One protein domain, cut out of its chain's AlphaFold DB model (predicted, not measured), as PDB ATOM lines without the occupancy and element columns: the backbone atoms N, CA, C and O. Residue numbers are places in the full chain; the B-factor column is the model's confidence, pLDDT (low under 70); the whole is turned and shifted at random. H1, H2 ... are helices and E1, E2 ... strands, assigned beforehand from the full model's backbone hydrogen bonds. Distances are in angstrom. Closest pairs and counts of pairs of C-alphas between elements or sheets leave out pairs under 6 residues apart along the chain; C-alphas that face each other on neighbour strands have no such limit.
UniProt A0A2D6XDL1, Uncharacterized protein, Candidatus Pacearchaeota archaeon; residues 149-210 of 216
ATOM      1  N   ASP A 149     -89.868   7.755 -28.825       84.12
ATOM      2  CA  ASP A 149     -88.989   8.140 -29.935       84.12
ATOM      3  C   ASP A 149     -87.938   9.167 -29.489       84.12
ATOM      4  O   ASP A 149     -86.756   9.069 -29.824       84.12
ATOM      5  N   LEU A 150     -88.349  10.140 -28.671       85.06
ATOM      6  CA  LEU A 150     -87.431  11.139 -28.134       85.06
ATOM      7  C   LEU A 150     -86.465  10.522 -27.119       85.06
ATOM      8  O   LEU A 150     -85.300  10.905 -27.059       85.06
ATOM      9  N   LYS A 151     -86.920   9.526 -26.354       86.81
ATOM     10  CA  LYS A 151     -86.064   8.769 -25.440       86.81
ATOM     11  C   LYS A 151     -84.961   8.022 -26.193       86.81
ATOM     12  O   LYS A 151     -83.812   8.075 -25.765       86.81
ATOM     13  N   GLU A 152     -85.277   7.406 -27.331       88.00
ATOM     14  CA  GLU A 152     -84.281   6.756 -28.194       88.00
ATOM     15  C   GLU A 152     -83.261   7.762 -28.757       88.00
ATOM     16  O   GLU A 152     -82.055   7.491 -28.781       88.00
ATOM     17  N   ALA A 153     -83.717   8.958 -29.143       87.50
ATOM     18  CA  ALA A 153     -82.831  10.038 -29.575       87.50
ATOM     19  C   ALA A 153     -81.905  10.513 -28.440       87.50
ATOM     20  O   ALA A 153     -80.698  10.653 -28.647       87.50
ATOM     21  N   ILE A 154     -82.437  10.693 -27.225       87.25
ATOM     22  CA  ILE A 154     -81.647  11.040 -26.034       87.25
ATOM     23  C   ILE A 154     -80.603   9.956 -25.751       87.25
ATOM     24  O   ILE A 154     -79.442  10.281 -25.509       87.25
ATOM     25  N   ASP A 155     -80.978   8.679 -25.800       88.19
ATOM     26  CA  ASP A 155     -80.054   7.571 -25.540       88.19
ATOM     27  C   ASP A 155     -78.963   7.473 -26.623       88.19
ATOM     28  O   ASP A 155     -77.799   7.204 -26.318       88.19
ATOM     29  N   SER A 156     -79.288   7.815 -27.872       88.56
ATOM     30  CA  SER A 156     -78.306   7.944 -28.957       88.56
ATOM     31  C   SER A 156     -77.317   9.091 -28.729       88.56
ATOM     32  O   SER A 156     -76.132   8.951 -29.040       88.56
ATOM     33  N   VAL A 157     -77.772  10.223 -28.181       88.25
ATOM     34  CA  VAL A 157     -76.896  11.349 -27.806       88.25
ATOM     35  C   VAL A 157     -76.037  10.981 -26.599       88.25
ATOM     36  O   VAL A 157     -74.837  11.248 -26.619       88.25
ATOM     37  N   LYS A 158     -76.597  10.291 -25.594       87.00
ATOM     38  CA  LYS A 158     -75.834   9.786 -24.441       87.00
ATOM     39  C   LYS A 158     -74.646   8.943 -24.881       87.00
ATOM     40  O   LYS A 158     -73.533   9.229 -24.464       87.00
ATOM     41  N   LEU A 159     -74.849   7.984 -25.789       87.50
ATOM     42  CA  LEU A 159     -73.766   7.143 -26.319       87.50
ATOM     43  C   LEU A 159     -72.629   7.951 -26.975       87.50
ATOM     44  O   LEU A 159     -71.480   7.512 -26.967       87.50
ATOM     45  N   GLN A 160     -72.925   9.125 -27.540       86.06
ATOM     46  CA  GLN A 160     -71.911   9.994 -28.148       86.06
ATOM     47  C   GLN A 160     -71.114  10.769 -27.095       86.06
ATOM     48  O   GLN A 160     -69.898  10.933 -27.238       86.06
ATOM     49  N   VAL A 161     -71.784  11.238 -26.039       86.38
ATOM     50  CA  VAL A 161     -71.177  12.091 -25.007       86.38
ATOM     51  C   VAL A 161     -70.561  11.312 -23.843       86.38
ATOM     52  O   VAL A 161     -69.719  11.867 -23.139       86.38
ATOM     53  N   ASP A 162     -70.899  10.028 -23.684       82.56
ATOM     54  CA  ASP A 162     -70.447   9.153 -22.586       82.56
ATOM     55  C   ASP A 162     -68.918   9.003 -22.509       82.56
ATOM     56  O   ASP A 162     -68.338   8.800 -21.447       82.56
ATOM     57  N   ASN A 163     -68.223   9.206 -23.631       81.94
ATOM     58  CA  ASN A 163     -66.761   9.167 -23.682       81.94
ATOM     59  C   ASN A 163     -66.075  10.355 -22.969       81.94
ATOM     60  O   ASN A 163     -64.844  10.418 -22.948       81.94
ATOM     61  N   LYS A 164     -66.832  11.325 -22.439       82.38
ATOM     62  CA  LYS A 164     -66.316  12.529 -21.770       82.38
ATOM     63  C   LYS A 164     -66.661  12.540 -20.287       82.38
ATOM     64  O   LYS A 164     -67.737  12.116 -19.885       82.38
ATOM     65  N   GLN A 165     -65.753  13.091 -19.478       80.31
ATOM     66  CA  GLN A 165     -65.924  13.155 -18.023       80.31
ATOM     67  C   GLN A 165     -67.095  14.054 -17.603       80.31
ATOM     68  O   GLN A 165     -67.768  13.758 -16.618       80.31
ATOM     69  N   PHE A 166     -67.337  15.142 -18.338       84.19
ATOM     70  CA  PHE A 166     -68.432  16.066 -18.078       84.19
ATOM     71  C   PHE A 166     -69.301  16.191 -19.320       84.19
ATOM     72  O   PHE A 166     -68.840  16.621 -20.376       84.19
ATOM     73  N   TRP A 167     -70.576  15.855 -19.185       88.06
ATOM     74  CA  TRP A 167     -71.577  16.089 -20.216       88.06
ATOM     75  C   TRP A 167     -72.894  16.559 -19.604       88.06
ATOM     76  O   TRP A 167     -73.222  16.225 -18.456       88.06
ATOM     77  N   SER A 168     -73.630  17.352 -20.380       88.31
ATOM     78  CA  SER A 168     -74.997  17.781 -20.090       88.31
ATOM     79  C   SER A 168     -75.819  17.789 -21.376       88.31
ATOM     80  O   SER A 168     -75.336  18.231 -22.415       88.31
ATOM     81  N   ILE A 169     -77.057  17.313 -21.298       89.69
ATOM     82  CA  ILE A 169     -78.026  17.273 -22.394       89.69
ATOM     83  C   ILE A 169     -79.224  18.111 -21.963       89.69
ATOM     84  O   ILE A 169     -79.817  17.843 -20.919       89.69
ATOM     85  N   PHE A 170     -79.571  19.118 -22.747       89.88
ATOM     86  CA  PHE A 170     -80.801  19.876 -22.606       89.88
ATOM     87  C   PHE A 170     -81.837  19.330 -23.583       89.88
ATOM     88  O   PHE A 170     -81.549  19.115 -24.757       89.88
ATOM     89  N   VAL A 171     -83.045  19.100 -23.084       88.88
ATOM     90  CA  VAL A 171     -84.202  18.745 -23.900       88.88
ATOM     91  C   VAL A 171     -85.234  19.840 -23.694       88.88
ATOM     92  O   VAL A 171     -85.715  20.023 -22.574       88.88
ATOM     93  N   SER A 172     -85.549  20.582 -24.752       86.69
ATOM     94  CA  SER A 172     -86.523  21.668 -24.696       86.69
ATOM     95  C   SER A 172     -87.926  21.134 -24.409       86.69
ATOM     96  O   SER A 172     -88.225  19.956 -24.627       86.69
ATOM     97  N   SER A 173     -88.829  22.009 -23.965       84.69
ATOM     98  CA  SER A 173     -90.237  21.644 -23.751       84.69
ATOM     99  C   SER A 173     -90.929  21.133 -25.024       84.69
ATOM    100  O   SER A 173     -91.913  20.406 -24.923       84.69
ATOM    101  N   MET A 174     -90.396  21.457 -26.206       83.06
ATOM    102  CA  MET A 174     -90.882  21.003 -27.515       83.06
ATOM    103  C   MET A 174     -90.189  19.729 -28.029       83.06
ATOM    104  O   MET A 174     -90.584  19.201 -29.067       83.06
ATOM    105  N   GLY A 175     -89.169  19.226 -27.326       81.75
ATOM    106  CA  GLY A 175     -88.440  18.009 -27.696       81.75
ATOM    107  C   GLY A 175     -87.203  18.227 -28.567       81.75
ATOM    108  O   GLY A 175     -86.678  17.268 -29.128       81.75
ATOM    109  N   GLU A 176     -86.710  19.459 -28.680       86.12
ATOM    110  CA  GLU A 176     -85.404  19.727 -29.290       86.12
ATOM    111  C   GLU A 176     -84.296  19.310 -28.318       86.12
ATOM    112  O   GLU A 176     -84.417  19.537 -27.115       86.12
ATOM    113  N   ILE A 177     -83.230  18.688 -28.827       89.00
ATOM    114  CA  ILE A 177     -82.123  18.190 -28.005       89.00
ATOM    115  C   ILE A 177     -80.857  18.973 -28.336       89.00
ATOM    116  O   ILE A 177     -80.390  18.933 -29.474       89.00
ATOM    117  N   ASP A 178     -80.260  19.570 -27.313       89.62
ATOM    118  CA  ASP A 178     -78.926  20.160 -27.352       89.62
ATOM    119  C   ASP A 178     -78.019  19.468 -26.333       89.62
ATOM    120  O   ASP A 178     -78.466  19.005 -25.283       89.62
ATOM    121  N   TYR A 179     -76.721  19.389 -26.611       90.19
ATOM    122  CA  TYR A 179     -75.770  18.782 -25.684       90.19
ATOM    123  C   TYR A 179     -74.438  19.520 -25.659       90.19
ATOM    124  O   TYR A 179     -74.002  20.114 -26.643       90.19
ATOM    125  N   ILE A 180     -73.776  19.439 -24.510       89.38
ATOM    126  CA  ILE A 180     -72.422  19.937 -24.288       89.38
ATOM    127  C   ILE A 180     -71.589  18.854 -23.617       89.38
ATOM    128  O   ILE A 180     -72.085  18.080 -22.795       89.38
ATOM    129  N   MET A 181     -70.309  18.802 -23.965       88.38
ATOM    130  CA  MET A 181     -69.375  17.806 -23.452       88.38
ATOM    131  C   MET A 181     -67.986  18.418 -23.286       88.38
ATOM    132  O   MET A 181     -67.542  19.210 -24.116       88.38
ATOM    133  N   ALA A 182     -67.292  18.046 -22.216       85.19
ATOM    134  CA  ALA A 182     -65.952  18.514 -21.909       85.19
ATOM    135  C   ALA A 182     -65.141  17.435 -21.178       85.19
ATOM    136  O   ALA A 182     -65.666  16.642 -20.396       85.19
ATOM    137  N   ASP A 183     -63.829  17.427 -21.420       82.31
ATOM    138  CA  ASP A 183     -62.883  16.565 -20.698       82.31
ATOM    139  C   ASP A 183     -62.567  17.096 -19.288       82.31
ATOM    140  O   ASP A 183     -62.070  16.358 -18.444       82.31
ATOM    141  N   SER A 184     -62.854  18.373 -19.021       79.00
ATOM    142  CA  SER A 184     -62.603  19.040 -17.744       79.00
ATOM    143  C   SER A 184     -63.646  20.124 -17.473       79.00
ATOM    144  O   SER A 184     -64.299  20.614 -18.394       79.00
ATOM    145  N   LEU A 185     -63.767  20.538 -16.210       80.56
ATOM    146  CA  LEU A 185     -64.658  21.619 -15.780       80.56
ATOM    147  C   LEU A 185     -64.081  22.995 -16.168       80.56
ATOM    148  O   LEU A 185     -63.560  23.733 -15.338       80.56
ATOM    149  N   THR A 186     -64.101  23.293 -17.465       84.38
ATOM    150  CA  THR A 186     -63.572  24.532 -18.051       84.38
ATOM    151  C   THR A 186     -64.627  25.643 -18.011       84.38
ATOM    152  O   THR A 186     -65.822  25.363 -18.110       84.38
ATOM    153  N   ASP A 187     -64.204  26.909 -17.978       85.00
ATOM    154  CA  ASP A 187     -65.104  28.076 -18.023       85.00
ATOM    155  C   ASP A 187     -66.078  28.051 -19.214       85.00
ATOM    156  O   ASP A 187     -67.230  28.451 -19.079       85.00
ATOM    157  N   SER A 188     -65.652  27.517 -20.367       84.50
ATOM    158  CA  SER A 188     -66.530  27.327 -21.533       84.50
ATOM    159  C   SER A 188     -67.707  26.402 -21.218       84.50
ATOM    160  O   SER A 188     -68.844  26.733 -21.532       84.50
ATOM    161  N   TYR A 189     -67.453  25.273 -20.548       85.81
ATOM    162  CA  TYR A 189     -68.498  24.320 -20.174       85.81
ATOM    163  C   TYR A 189     -69.474  24.937 -19.170       85.81
ATOM    164  O   TYR A 189     -70.682  24.783 -19.312       85.81
ATOM    165  N   LEU A 190     -68.962  25.675 -18.180       85.69
ATOM    166  CA  LEU A 190     -69.804  26.382 -17.211       85.69
ATOM    167  C   LEU A 190     -70.652  27.467 -17.881       85.69
ATOM    168  O   LEU A 190     -71.834  27.601 -17.572       85.69
ATOM    169  N   SER A 191     -70.071  28.212 -18.824       87.81
ATOM    170  CA  SER A 191     -70.804  29.218 -19.587       87.81
ATOM    171  C   SER A 191     -71.918  28.595 -20.419       87.81
ATOM    172  O   SER A 191     -73.002  29.171 -20.478       87.81
ATOM    173  N   ASP A 192     -71.675  27.458 -21.069       87.69
ATOM    174  CA  ASP A 192     -72.699  26.797 -21.877       87.69
ATOM    175  C   ASP A 192     -73.761  26.108 -21.011       87.69
ATOM    176  O   ASP A 192     -74.946  26.150 -21.335       87.69
ATOM    177  N   LEU A 193     -73.377  25.568 -19.852       87.50
ATOM    178  CA  LEU A 193     -74.323  25.033 -18.873       87.50
ATOM    179  C   LEU A 193     -75.263  26.124 -18.343       87.50
ATOM    180  O   LEU A 193     -76.461  25.885 -18.212       87.50
ATOM    181  N   ASN A 194     -74.748  27.330 -18.093       89.12
ATOM    182  CA  ASN A 194     -75.584  28.468 -17.711       89.12
ATOM    183  C   ASN A 194     -76.579  28.839 -18.820       89.12
ATOM    184  O   ASN A 194     -77.722  29.160 -18.514       89.12
ATOM    185  N   LYS A 195     -76.205  28.714 -20.102       90.44
ATOM    186  CA  LYS A 195     -77.161  28.915 -21.207       90.44
ATOM    187  C   LYS A 195     -78.300  27.897 -21.157       90.44
ATOM    188  O   LYS A 195     -79.441  28.271 -21.398       90.44
ATOM    189  N   PHE A 196     -78.015  26.634 -20.838       89.69
ATOM    190  CA  PHE A 196     -79.061  25.619 -20.671       89.69
ATOM    191  C   PHE A 196     -79.974  25.924 -19.486       89.69
ATOM    192  O   PHE A 196     -81.185  25.754 -19.596       89.69
ATOM    193  N   GLU A 197     -79.426  26.420 -18.377       87.06
ATOM    194  CA  GLU A 197     -80.233  26.878 -17.243       87.06
ATOM    195  C   GLU A 197     -81.129  28.064 -17.611       87.06
ATOM    196  O   GLU A 197     -82.324  28.044 -17.313       87.06
ATOM    197  N   ASP A 198     -80.594  29.050 -18.330       88.62
ATOM    198  CA  ASP A 198     -81.363  30.199 -18.809       88.62
ATOM    199  C   ASP A 198     -82.476  29.769 -19.776       88.62
ATOM    200  O   ASP A 198     -83.598  30.276 -19.708       88.62
ATOM    201  N   LEU A 199     -82.186  28.828 -20.681       87.19
ATOM    202  CA  LEU A 199     -83.181  28.255 -21.585       87.19
ATOM    203  C   LEU A 199     -84.257  27.514 -20.796       87.19
ATOM    204  O   LEU A 199     -85.439  27.787 -20.988       87.19
ATOM    205  N   ARG A 200     -83.874  26.661 -19.842       85.44
ATOM    206  CA  ARG A 200     -84.823  25.958 -18.974       85.44
ATOM    207  C   ARG A 200     -85.738  26.928 -18.229       85.44
ATOM    208  O   ARG A 200     -86.940  26.697 -18.163       85.44
ATOM    209  N   GLN A 201     -85.208  28.035 -17.713       84.81
ATOM    210  CA  GLN A 201     -86.029  29.051 -17.050       84.81
ATOM    211  C   GLN A 201     -86.971  29.781 -18.016       84.81
ATOM    212  O   GLN A 201     -88.088  30.117 -17.631       84.81
ATOM    213  N   LYS A 202     -86.556  30.025 -19.264       84.75
ATOM    214  CA  LYS A 202     -87.339  30.793 -20.248       84.75
ATOM    215  C   LYS A 202     -88.401  29.971 -20.969       84.75
ATOM    216  O   LYS A 202     -89.524  30.439 -21.125       84.75
ATOM    217  N   ILE A 203     -88.033  28.785 -21.444       85.06
ATOM    218  CA  ILE A 203     -88.866  27.945 -22.318       85.06
ATOM    219  C   ILE A 203     -89.253  26.606 -21.678       85.06
ATOM    220  O   ILE A 203     -90.051  25.865 -22.252       85.06
ATOM    221  N   GLY A 204     -88.716  26.290 -20.495       85.81
ATOM    222  CA  GLY A 204     -88.880  24.996 -19.837       85.81
ATOM    223  C   GLY A 204     -87.985  23.911 -20.421       85.81
ATOM    224  O   GLY A 204     -87.017  24.187 -21.129       85.81
ATOM    225  N   GLY A 205     -88.328  22.660 -20.126       86.56
ATOM    226  CA  GLY A 205     -87.557  21.488 -20.528       86.56
ATOM    227  C   GLY A 205     -86.756  20.873 -19.382       86.56
ATOM    228  O   GLY A 205     -86.852  21.283 -18.224       86.56
ATOM    229  N   ILE A 206     -85.951  19.868 -19.717       86.19
ATOM    230  CA  ILE A 206     -85.171  19.078 -18.759       86.19
ATOM    231  C   ILE A 206     -83.679  19.146 -19.081       86.19
ATOM    232  O   ILE A 206     -83.276  19.191 -20.241       86.19
ATOM    233  N   ILE A 207     -82.845  19.126 -18.040       87.50
ATOM    234  CA  ILE A 207     -81.388  19.037 -18.172       87.50
ATOM    235  C   ILE A 207     -80.933  17.721 -17.543       87.50
ATOM    236  O   ILE A 207     -81.133  17.487 -16.352       87.50
ATOM    237  N   ILE A 208     -80.292  16.877 -18.341       87.12
ATOM    238  CA  ILE A 208     -79.710  15.596 -17.935       87.12
ATOM    239  C   ILE A 208     -78.200  15.798 -17.823       87.12
ATOM    240  O   ILE A 208     -77.582  16.317 -18.748       87.12
ATOM    241  N   ARG A 209     -77.589  15.406 -16.702       85.38
ATOM    242  CA  ARG A 209     -76.160  15.637 -16.435       85.38
ATOM    243  C   ARG A 209     -75.444  14.341 -16.083       85.38
ATOM    244  O   ARG A 209     -75.988  13.532 -15.340       85.38
ATOM    245  N   SER A 210     -74.184  14.243 -16.500       80.50
ATOM    246  CA  SER A 210     -73.223  13.196 -16.102       80.50
ATOM    247  C   SER A 210     -73.137  12.953 -14.588       80.50
ATOM    248  O   SER A 210     -72.994  11.818 -14.144       80.50
TER     249      SER A 210
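AT A GLANCE: This is residues 149 to 210 of the 216 residues of an uncharacterized protein of Candidatus Pacearchaeota archaeon (UniProt A0A2D6XDL1). A small three-stranded sheet is sandwiched between two helices, H1 covering one face and H2 the other, both running along the strands; the three layers make a flat, well-formed body. The hairpin E1 and E2 and the short strand E3 form this middle layer, with no long link between the named elements. The printed part has 62 residues, with two named helices and three named strands in the order H1, E1, E2, H2, E3; the sheet's order is E2, E1, E3, antiparallel throughout, and the class is mixed, helices and strands. The whole is compact, with a radius of gyration of the C-alphas of 11.3 A, and the C-alphas span 30 by 26 by 12 A.

HOW THE PARTS SIT: Helix H1, residues 149 to 161, is on the sheet of E1, residues 166 to 171, E2, residues 177 to 182, and E3, residues 206 to 209. Its height over the sheet is 9.6 A, and it lies over E2 and E1, at 16 degrees to E1 on the local plane. The closest C-alphas of H1 and E2 are those of Val 161 and Met 181, 6.2 A apart. E1 is the inner strand, and E2 and E3 are the edge strands. E1 and E2 form an antiparallel hairpin, with N 170 and O 178 within hydrogen-bond range at 2.8 A and N 168 and O 180 at 3.0 A. Helix H2, residues 187 to 203, is on the opposite face from H1, at a height over the sheet of 9.4 A. It runs along the strands, at 19 degrees to E1 on the local plane, over E2 and E1 and only just over E3, where 3 of its C-alphas fall. The closest C-alphas of H2 and E1 are those of Phe 170 and Phe 196, 6.3 A apart. H1 and H2 are apart. E3 is antiparallel to E1, with N 169 and O 208 within hydrogen-bond range at 2.8 A. E2, H2 and E3 make a split strand-helix-strand unit, two strands running the same way with E1 between them in the sheet, and its crossover is right-handed. Every O i to N i+4 pair is within hydrogen-bond range in H2, and 8 of 9 are in H1.

IN THESE COORDINATES: H1 begins at C-alpha 149 (-88.989, 8.140, -29.935) and is 18.9 A long from first to last C-alpha. E1 is 17.0 A long and E2 17.3 A. H2 is 24.1 A long, from C-alpha 187 at (-65.104, 28.076, -18.023). E3 is 9.9 A long and ends at C-alpha 209 (-76.160, 15.637, -16.435).

THE WHOLE: The two C-alphas farthest apart are those of Asp 149 and Asp 187, 33.3 A. The printed part has no cut, and the four links are tight. The mean pLDDT of the printed part is 86.2, and no printed residue is under 70.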